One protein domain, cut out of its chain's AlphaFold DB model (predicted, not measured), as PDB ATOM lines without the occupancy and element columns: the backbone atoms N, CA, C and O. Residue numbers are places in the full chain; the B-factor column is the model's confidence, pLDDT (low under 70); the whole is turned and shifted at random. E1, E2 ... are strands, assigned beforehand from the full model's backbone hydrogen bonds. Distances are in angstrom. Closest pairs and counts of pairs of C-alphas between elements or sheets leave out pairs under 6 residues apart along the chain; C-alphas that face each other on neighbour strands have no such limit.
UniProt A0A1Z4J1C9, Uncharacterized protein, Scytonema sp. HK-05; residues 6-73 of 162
ATOM      1  N   TYR A   6      -4.627 -33.450  43.297       94.38
ATOM      2  CA  TYR A   6      -5.903 -33.465  42.581       94.38
ATOM      3  C   TYR A   6      -6.797 -32.315  43.034       94.38
ATOM      4  O   TYR A   6      -6.676 -31.813  44.150       94.38
ATOM      5  N   PHE A   7      -7.710 -31.923  42.152       95.50
ATOM      6  CA  PHE A   7      -8.627 -30.809  42.348       95.50
ATOM      7  C   PHE A   7     -10.024 -31.226  41.902       95.50
ATOM      8  O   PHE A   7     -10.170 -32.056  41.003       95.50
ATOM      9  N   TRP A   8     -11.044 -30.640  42.518       94.19
ATOM     10  CA  TRP A   8     -12.436 -30.814  42.118       94.19
ATOM     11  C   TRP A   8     -13.184 -29.486  42.238       94.19
ATOM     12  O   TRP A   8     -12.760 -28.592  42.974       94.19
ATOM     13  N   PHE A   9     -14.248 -29.356  41.454       95.00
ATOM     14  CA  PHE A   9     -15.065 -28.155  41.335       95.00
ATOM     15  C   PHE A   9     -16.455 -28.541  40.854       95.00
ATOM     16  O   PHE A   9     -16.571 -29.252  39.849       95.00
ATOM     17  N   ASP A  10     -17.477 -28.057  41.549       91.06
ATOM     18  CA  ASP A  10     -18.860 -28.164  41.111       91.06
ATOM     19  C   ASP A  10     -19.249 -26.929  40.272       91.06
ATOM     20  O   ASP A  10     -19.372 -25.823  40.804       91.06
ATOM     21  N   PRO A  11     -19.490 -27.075  38.956       84.81
ATOM     22  CA  PRO A  11     -19.925 -25.960  38.118       84.81
ATOM     23  C   PRO A  11     -21.326 -25.427  38.467       84.81
ATOM     24  O   PRO A  11     -21.681 -24.341  38.009       84.81
ATOM     25  N   PHE A  12     -22.124 -26.162  39.249       87.50
ATOM     26  CA  PHE A  12     -23.450 -25.744  39.716       87.50
ATOM     27  C   PHE A  12     -23.422 -25.126  41.120       87.50
ATOM     28  O   PHE A  12     -24.375 -24.444  41.501       87.50
ATOM     29  N   ASN A  13     -22.328 -25.311  41.860       92.06
ATOM     30  CA  ASN A  13     -22.061 -24.663  43.139       92.06
ATOM     31  C   ASN A  13     -20.612 -24.139  43.166       92.06
ATOM     32  O   ASN A  13     -19.719 -24.837  43.641       92.06
ATOM     33  N   PRO A  14     -20.355 -22.902  42.699       89.62
ATOM     34  CA  PRO A  14     -18.998 -22.368  42.558       89.62
ATOM     35  C   PRO A  14     -18.187 -22.227  43.854       89.62
ATOM     36  O   PRO A  14     -16.998 -21.902  43.793       89.62
ATOM     37  N   ASP A  15     -18.814 -22.393  45.019       90.94
ATOM     38  CA  ASP A  15     -18.133 -22.434  46.314       90.94
ATOM     39  C   ASP A  15     -17.688 -23.851  46.705       90.94
ATOM     40  O   ASP A  15     -16.836 -23.993  47.583       90.94
ATOM     41  N   ASP A  16     -18.194 -24.888  46.032       94.00
ATOM     42  CA  ASP A  16     -17.762 -26.272  46.213       94.00
ATOM     43  C   ASP A  16     -16.583 -26.593  45.293       94.00
ATOM     44  O   ASP A  16     -16.708 -27.001  44.134       94.00
ATOM     45  N   TRP A  17     -15.395 -26.324  45.821       95.88
ATOM     46  CA  TRP A  17     -14.137 -26.616  45.165       95.88
ATOM     47  C   TRP A  17     -13.060 -26.856  46.209       95.88
ATOM     48  O   TRP A  17     -13.023 -26.218  47.261       95.88
ATOM     49  N   ALA A  18     -12.157 -27.784  45.923       96.38
ATOM     50  CA  ALA A  18     -10.998 -28.007  46.771       96.38
ATOM     51  C   ALA A  18      -9.839 -28.599  45.976       96.38
ATOM     52  O   ALA A  18      -9.991 -29.098  44.858       96.38
ATOM     53  N   GLY A  19      -8.669 -28.572  46.596       96.44
ATOM     54  CA  GLY A  19      -7.464 -29.213  46.102       96.44
ATOM     55  C   GLY A  19      -6.856 -30.044  47.210       96.44
ATOM     56  O   GLY A  19      -7.037 -29.737  48.386       96.44
ATOM     57  N   PHE A  20      -6.136 -31.092  46.846       96.25
ATOM     58  CA  PHE A  20      -5.442 -31.948  47.792       96.25
ATOM     59  C   PHE A  20      -4.074 -32.312  47.240       96.25
ATOM     60  O   PHE A  20      -3.943 -32.584  46.047       96.25
ATOM     61  N   SER A  21      -3.070 -32.369  48.108       95.56
ATOM     62  CA  SER A  21      -1.726 -32.842  47.775       95.56
ATOM     63  C   SER A  21      -1.361 -34.060  48.614       95.56
ATOM     64  O   SER A  21      -1.799 -34.199  49.757       95.56
ATOM     65  N   ILE A  22      -0.576 -34.976  48.048       94.31
ATOM     66  CA  ILE A  22      -0.117 -36.159  48.775       94.31
ATOM     67  C   ILE A  22       1.123 -35.832  49.615       94.31
ATOM     68  O   ILE A  22       2.181 -35.482  49.096       94.31
ATOM     69  N   GLN A  23       1.016 -36.007  50.930       91.62
ATOM     70  CA  GLN A  23       2.104 -35.806  51.885       91.62
ATOM     71  C   GLN A  23       2.243 -37.054  52.752       91.62
ATOM     72  O   GLN A  23       1.273 -37.519  53.348       91.62
ATOM     73  N   GLN A  24       3.438 -37.652  52.774       90.25
ATOM     74  CA  GLN A  24       3.710 -38.905  53.503       90.25
ATOM     75  C   GLN A  24       2.721 -40.048  53.171       90.25
ATOM     76  O   GLN A  24       2.464 -40.933  53.979       90.25
ATOM     77  N   GLY A  25       2.169 -40.050  51.952       91.25
ATOM     78  CA  GLY A  25       1.214 -41.061  51.494       91.25
ATOM     79  C   GLY A  25      -0.254 -40.796  51.836       91.25
ATOM     80  O   GLY A  25      -1.082 -41.631  51.483       91.25
ATOM     81  N   VAL A  26      -0.578 -39.655  52.447       93.50
ATOM     82  CA  VAL A  26      -1.947 -39.230  52.772       93.50
ATOM     83  C   VAL A  26      -2.272 -37.942  52.020       93.50
ATOM     84  O   VAL A  26      -1.427 -37.056  51.919       93.50
ATOM     85  N   TYR A  27      -3.486 -37.831  51.481       95.12
ATOM     86  CA  TYR A  27      -3.945 -36.592  50.857       95.12
ATOM     87  C   TYR A  27      -4.341 -35.573  51.921       95.12
ATOM     88  O   TYR A  27      -5.170 -35.859  52.783       95.12
ATOM     89  N   GLN A  28      -3.751 -34.386  51.841       95.44
ATOM     90  CA  GLN A  28      -4.055 -33.255  52.707       95.44
ATOM     91  C   GLN A  28      -4.691 -32.129  51.889       95.44
ATOM     92  O   GLN A  28      -4.263 -31.906  50.754       95.44
ATOM     93  N   PRO A  29      -5.703 -31.430  52.432       96.06
ATOM     94  CA  PRO A  29      -6.349 -30.326  51.737       96.06
ATOM     95  C   PRO A  29      -5.367 -29.173  51.506       96.06
ATOM     96  O   PRO A  29      -4.582 -28.811  52.382       96.06
ATOM     97  N   LEU A  30      -5.436 -28.585  50.317       95.56
ATOM     98  CA  LEU A  30      -4.771 -27.340  49.968       95.56
ATOM     99  C   LEU A  30      -5.630 -26.171  50.449       95.56
ATOM    100  O   LEU A  30      -6.844 -26.151  50.246       95.56
ATOM    101  N   VAL A  31      -4.987 -25.189  51.073       94.12
ATOM    102  CA  VAL A  31      -5.627 -23.943  51.503       94.12
ATOM    103  C   VAL A  31      -5.379 -22.886  50.439       94.12
ATOM    104  O   VAL A  31      -4.282 -22.805  49.882       94.12
ATOM    105  N   ALA A  32      -6.401 -22.086  50.145       94.44
ATOM    106  CA  ALA A  32      -6.259 -20.987  49.211       94.44
ATOM    107  C   ALA A  32      -5.286 -19.928  49.758       94.44
ATOM    108  O   ALA A  32      -5.286 -19.625  50.951       94.44
ATOM    109  N   ASN A  33      -4.452 -19.367  48.885       94.19
ATOM    110  CA  ASN A  33      -3.566 -18.258  49.237       94.19
ATOM    111  C   ASN A  33      -4.349 -16.935  49.414       94.19
ATOM    112  O   ASN A  33      -5.568 -16.886  49.254       94.19
ATOM    113  N   GLU A  34      -3.645 -15.833  49.690       93.06
ATOM    114  CA  GLU A  34      -4.239 -14.490  49.858       93.06
ATOM    115  C   GLU A  34      -5.043 -14.005  48.638       93.06
ATOM    116  O   GLU A  34      -5.941 -13.177  48.767       93.06
ATOM    117  N   ARG A  35      -4.753 -14.550  47.451       92.00
ATOM    118  CA  ARG A  35      -5.455 -14.265  46.192       92.00
ATOM    119  C   ARG A  35      -6.588 -15.254  45.907       92.00
ATOM    120  O   ARG A  35      -7.108 -15.276  44.796       92.00
ATOM    121  N   ASN A  36      -6.979 -16.067  46.891       93.69
ATOM    122  CA  ASN A  36      -8.022 -17.084  46.770       93.69
ATOM    123  C   ASN A  36      -7.705 -18.157  45.707       93.69
ATOM    124  O   ASN A  36      -8.595 -18.612  44.987       93.69
ATOM    125  N   GLN A  37      -6.431 -18.547  45.593       95.94
ATOM    126  CA  GLN A  37      -5.957 -19.549  44.634       95.94
ATOM    127  C   GLN A  37      -5.500 -20.824  45.344       95.94
ATOM    128  O   GLN A  37      -4.754 -20.757  46.324       95.94
ATOM    129  N   LEU A  38      -5.858 -21.989  44.803       96.81
ATOM    130  CA  LEU A  38      -5.248 -23.259  45.199       96.81
ATOM    131  C   LEU A  38      -3.945 -23.440  44.425       96.81
ATOM    132  O   LEU A  38      -3.953 -23.664  43.215       96.81
ATOM    133  N   VAL A  39      -2.820 -23.315  45.120       96.50
ATOM    134  CA  VAL A  39      -1.500 -23.359  44.488       96.50
ATOM    135  C   VAL A  39      -1.081 -24.804  44.235       96.50
ATOM    136  O   VAL A  39      -0.946 -25.592  45.172       96.50
ATOM    137  N   SER A  40      -0.829 -25.128  42.970       95.69
ATOM    138  CA  SER A  40      -0.148 -26.355  42.569       95.69
ATOM    139  C   SER A  40       1.358 -26.153  42.698       95.69
ATOM    140  O   SER A  40       1.945 -25.340  41.982       95.69
ATOM    141  N   GLN A  41       2.000 -26.912  43.588       91.50
ATOM    142  CA  GLN A  41       3.458 -26.869  43.743       91.50
ATOM    143  C   GLN A  41       4.145 -27.496  42.530       91.50
ATOM    144  O   GLN A  41       5.201 -27.042  42.102       91.50
ATOM    145  N   SER A  42       3.512 -28.519  41.949       91.62
ATOM    146  CA  SER A  42       4.034 -29.234  40.783       91.62
ATOM    147  C   SER A  42       4.059 -28.369  39.517       91.62
ATOM    148  O   SER A  42       4.963 -28.515  38.699       91.62
ATOM    149  N   LEU A  43       3.071 -27.483  39.347       92.94
ATOM    150  CA  LEU A  43       2.969 -26.601  38.180       92.94
ATOM    151  C   LEU A  43       3.539 -25.200  38.428       92.94
ATOM    152  O   LEU A  43       3.813 -24.489  37.466       92.94
ATOM    153  N   GLY A  44       3.696 -24.784  39.689       95.00
ATOM    154  CA  GLY A  44       4.042 -23.402  40.028       95.00
ATOM    155  C   GLY A  44       2.939 -22.403  39.656       95.00
ATOM    156  O   GLY A  44       3.228 -21.244  39.370       95.00
ATOM    157  N   LEU A  45       1.681 -22.856  39.623       96.81
ATOM    158  CA  LEU A  45       0.515 -22.080  39.193       96.81
ATOM    159  C   LEU A  45      -0.570 -22.078  40.271       96.81
ATOM    160  O   LEU A  45      -0.709 -23.031  41.040       96.81
ATOM    161  N   GLY A  46      -1.373 -21.019  40.292       96.69
ATOM    162  CA  GLY A  46      -2.573 -20.914  41.113       96.69
ATOM    163  C   GLY A  46      -3.814 -21.319  40.322       96.69
ATOM    164  O   GLY A  46      -4.059 -20.801  39.234       96.69
ATOM    165  N   LEU A  47      -4.620 -22.227  40.860       96.56
ATOM    166  CA  LEU A  47      -5.954 -22.514  40.343       96.56
ATOM    167  C   LEU A  47      -6.943 -21.547  40.990       96.56
ATOM    168  O   LEU A  47      -7.056 -21.521  42.217       96.56
ATOM    169  N   GLN A  48      -7.651 -20.756  40.186       95.44
ATOM    170  CA  GLN A  48      -8.586 -19.752  40.689       95.44
ATOM    171  C   GLN A  48      -9.923 -19.786  39.959       95.44
ATOM    172  O   GLN A  48     -10.025 -20.224  38.811       95.44
ATOM    173  N   ARG A  49     -10.952 -19.292  40.645       93.88
ATOM    174  CA  ARG A  49     -12.284 -19.092  40.080       93.88
ATOM    175  C   ARG A  49     -12.293 -17.822  39.237       93.88
ATOM    176  O   ARG A  49     -11.826 -16.774  39.675       93.88
ATOM    177  N   TRP A  50     -12.834 -17.919  38.034       94.06
ATOM    178  CA  TRP A  50     -12.931 -16.830  37.076       94.06
ATOM    179  C   TRP A  50     -14.348 -16.754  36.518       94.06
ATOM    180  O   TRP A  50     -14.852 -17.729  35.966       94.06
ATOM    181  N   GLN A  51     -14.981 -15.589  36.642       92.94
ATOM    182  CA  GLN A  51     -16.284 -15.325  36.042       92.94
ATOM    183  C   GLN A  51     -16.098 -14.890  34.589       92.94
ATOM    184  O   GLN A  51     -15.449 -13.879  34.320       92.94
ATOM    185  N   GLY A  52     -16.709 -15.618  33.661       92.00
ATOM    186  CA  GLY A  52     -16.725 -15.215  32.263       92.00
ATOM    187  C   GLY A  52     -17.278 -16.283  31.334       92.00
ATOM    188  O   GLY A  52     -17.923 -17.245  31.754       92.00
ATOM    189  N   LYS A  53     -17.042 -16.098  30.036       91.06
ATOM    190  CA  LYS A  53     -17.580 -16.963  28.986       91.06
ATOM    191  C   LYS A  53     -16.510 -17.904  28.451       91.06
ATOM    192  O   LYS A  53     -15.512 -17.458  27.897       91.06
ATOM    193  N   TYR A  54     -16.752 -19.208  28.544       89.25
ATOM    194  CA  TYR A  54     -15.897 -20.235  27.948       89.25
ATOM    195  C   TYR A  54     -16.755 -21.252  27.194       89.25
ATOM    196  O   TYR A  54     -17.805 -21.674  27.673       89.25
ATOM    197  N   ARG A  55     -16.346 -21.598  25.963       87.50
ATOM    198  CA  ARG A  55     -17.093 -22.496  25.052       87.50
ATOM    199  C   ARG A  55     -18.589 -22.156  24.915       87.50
ATOM    200  O   ARG A  55     -19.428 -23.038  24.786       87.50
ATOM    201  N   GLY A  56     -18.918 -20.864  24.930       89.56
ATOM    202  CA  GLY A  56     -20.287 -20.374  24.755       89.56
ATOM    203  C   GLY A  56     -21.114 -20.258  26.038       89.56
ATOM    204  O   GLY A  56     -22.198 -19.689  25.973       89.56
ATOM    205  N   VAL A  57     -20.604 -20.712  27.185       90.88
ATOM    206  CA  VAL A  57     -21.325 -20.688  28.463       90.88
ATOM    207  C   VAL A  57     -20.695 -19.661  29.401       90.88
ATOM    208  O   VAL A  57     -19.487 -19.673  29.645       90.88
ATOM    209  N   GLU A  58     -21.531 -18.758  29.903       92.81
ATOM    210  CA  GLU A  58     -21.156 -17.709  30.847       92.81
ATOM    211  C   GLU A  58     -21.456 -18.162  32.277       92.81
ATOM    212  O   GLU A  58     -22.612 -18.380  32.633       92.81
ATOM    213  N   THR A  59     -20.407 -18.378  33.069       93.25
ATOM    214  CA  THR A  59     -20.487 -18.861  34.457       93.25
ATOM    215  C   THR A  59     -19.135 -18.659  35.161       93.25
ATOM    216  O   THR A  59     -18.209 -18.066  34.598       93.25
ATOM    217  N   VAL A  60     -19.007 -19.158  36.387       94.00
ATOM    218  CA  VAL A  60     -17.723 -19.303  37.071       94.00
ATOM    219  C   VAL A  60     -17.015 -20.548  36.543       94.00
ATOM    220  O   VAL A  60     -17.532 -21.659  36.622       94.00
ATOM    221  N   TRP A  61     -15.804 -20.365  36.034       93.12
ATOM    222  CA  TRP A  61     -14.908 -21.433  35.606       93.12
ATOM    223  C   TRP A  61     -13.688 -21.501  36.509       93.12
ATOM    224  O   TRP A  61     -13.278 -20.499  37.094       93.12
ATOM    225  N   LEU A  62     -13.038 -22.662  36.554       93.50
ATOM    226  CA  LEU A  62     -11.668 -22.741  37.040       93.50
ATOM    227  C   LEU A  62     -10.682 -22.433  35.919       93.50
ATOM    228  O   LEU A  62     -10.766 -22.997  34.826       93.50
ATOM    229  N   ARG A  63      -9.717 -21.563  36.212       95.00
ATOM    230  CA  ARG A  63      -8.603 -21.246  35.320       95.00
ATOM    231  C   ARG A  63      -7.287 -21.285  36.074       95.00
ATOM    232  O   ARG A  63      -7.201 -20.880  37.233       95.00
ATOM    233  N   TRP A  64      -6.259 -21.749  35.376       96.00
ATOM    234  CA  TRP A  64      -4.887 -21.588  35.827       96.00
ATOM    235  C   TRP A  64      -4.465 -20.130  35.688       96.00
ATOM    236  O   TRP A  64      -4.760 -19.479  34.683       96.00
ATOM    237  N   ALA A  65      -3.760 -19.647  36.699       96.94
ATOM    238  CA  ALA A  65      -3.141 -18.341  36.742       96.94
ATOM    239  C   ALA A  65      -1.700 -18.453  37.238       96.94
ATOM    240  O   ALA A  65      -1.336 -19.402  37.941       96.94
ATOM    241  N   THR A  66      -0.883 -17.464  36.903       96.75
ATOM    242  CA  THR A  66       0.397 -17.245  37.573       96.75
ATOM    243  C   THR A  66       0.158 -16.973  39.061       96.75
ATOM    244  O   THR A  66      -0.949 -16.618  39.488       96.75
ATOM    245  N   LEU A  67       1.205 -17.122  39.876       94.69
ATOM    246  CA  LEU A  67       1.134 -16.819  41.312       94.69
ATOM    247  C   LEU A  67       0.843 -15.329  41.589       94.69
ATOM    248  O   LEU A  67       0.353 -14.982  42.663       94.69
ATOM    249  N   ASP A  68       1.076 -14.465  40.599       94.94
ATOM    250  CA  ASP A  68       0.739 -13.040  40.640       94.94
ATOM    251  C   ASP A  68      -0.737 -12.755  40.308       94.94
ATOM    252  O   ASP A  68      -1.227 -11.649  40.545       94.94
ATOM    253  N   GLY A  69      -1.481 -13.761  39.834       92.94
ATOM    254  CA  GLY A  69      -2.907 -13.665  39.518       92.94
ATOM    255  C   GLY A  69      -3.234 -13.498  38.036       92.94
ATOM    256  O   GLY A  69      -4.411 -13.368  37.696       92.94
ATOM    257  N   GLU A  70      -2.239 -13.533  37.150       95.06
ATOM    258  CA  GLU A  70      -2.456 -13.406  35.707       95.06
ATOM    259  C   GLU A  70      -2.982 -14.718  35.126       95.06
ATOM    260  O   GLU A  70      -2.348 -15.765  35.245       95.06
ATOM    261  N   LEU A  71      -4.157 -14.683  34.499       94.81
ATOM    262  CA  LEU A  71      -4.775 -15.868  33.906       94.81
ATOM    263  C   LEU A  71      -3.977 -16.357  32.700       94.81
ATOM    264  O   LEU A  71      -3.668 -15.584  31.796       94.81
ATOM    265  N   LEU A  72      -3.736 -17.665  32.638       94.88
ATOM    266  CA  LEU A  72      -3.147 -18.273  31.453       94.88
ATOM    267  C   LEU A  72      -4.176 -18.222  30.319       94.88
ATOM    268  O   LEU A  72      -5.298 -18.717  30.510       94.88
ATOM    269  N   PRO A  73      -3.834 -17.643  29.157       93.75
ATOM    270  CA  PRO A  73      -4.771 -17.510  28.060       93.75
ATOM    271  C   PRO A  73      -5.126 -18.882  27.480       93.75
ATOM    272  O   PRO A  73      -4.323 -19.815  27.438       93.75
TER     273      PRO A  73
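Overview. This is residues 6 to 73 of the 162 residues of an uncharacterized protein of Scytonema sp. HK-05 (UniProt A0A1Z4J1C9). Two small antiparallel sheets of three strands each are partly face to face as a thin sandwich, E1, E2 and E3 in the one and E4, E5 and E6 in the other. The tip of the hairpin of E2 and E3 lies at one end of the long axis and the tip of the bent hairpin of E5 and E6 at the other. The printed part has 68 residues, with no named helix and six named strands in the order E1 to E6. Each sheet is a meander, each strand the antiparallel neighbour of the one before, in the orders E1, E2, E3 and E4, E5, E6, and the class is all strand. The whole is compact, with a radius of gyration of the C-alphas of 12.5 A, yet elongated, spanning 42 by 26 by 20 A.

Along the chain. E1, residues 6 to 10, begins at C-alpha 6 (-5.903, -33.465, 42.581) and is 14.1 A long. E2, residues 13 to 23, is the longest strand by residues and measures 28.0 A. E3, residues 26 to 29, is 10.0 A long. E4, residues 38 to 40, begins the second sheet at C-alpha 38 (-5.248, -23.259, 45.199) and is 6.5 A long. E5, residues 45 to 54, is 20.0 A long and bends by 90 degrees at residue 51. E6, residues 57 to 65, is 20.1 A long, bends by 70 degrees at residue 60 and ends at C-alpha 65 (-3.141, -18.341, 36.742).

Arrangement. E1 and E2 form a hairpin at 170 degrees, with N 8 and O 18 at 3.0 A. E2 and E3 form a hairpin at 143 degrees, with N 21 and O 28 at 2.9 A. The pairing of E2 is staggered: residues 13 to 20 pair with E1 and residues 20 to 23 with E3. In the other sheet, the hairpin of E4 and E5 stands at 122 degrees, with N 47 and O 38 at 2.8 A. The hairpin of E5 and E6 stands at 159 degrees, with N 50 and O 61 at 2.8 A. The facing parts of the two sheets are 10.4 A apart centre to centre, their best planes 20 degrees apart. Between the sheets, the closest C-alphas of E2 and E4 are those of Gly 19 and Leu 38, 6.4 A apart. Those of E2 and E6 are at Pro 14 and Val 60, also 6.4 A. E1 and E5 are apart, and so are E3 and E6.

Size, cuts and confidence. The two C-alphas farthest apart, those of Gln 24 and Gly 56, are 41.8 A from each other. The printed part has no cut. The link from E3 to E4, where the chain changes sheets, is short, with 8 residues; the other links between strands are tight. The mean pLDDT of the printed part is 93.7, and no printed residue is under 70.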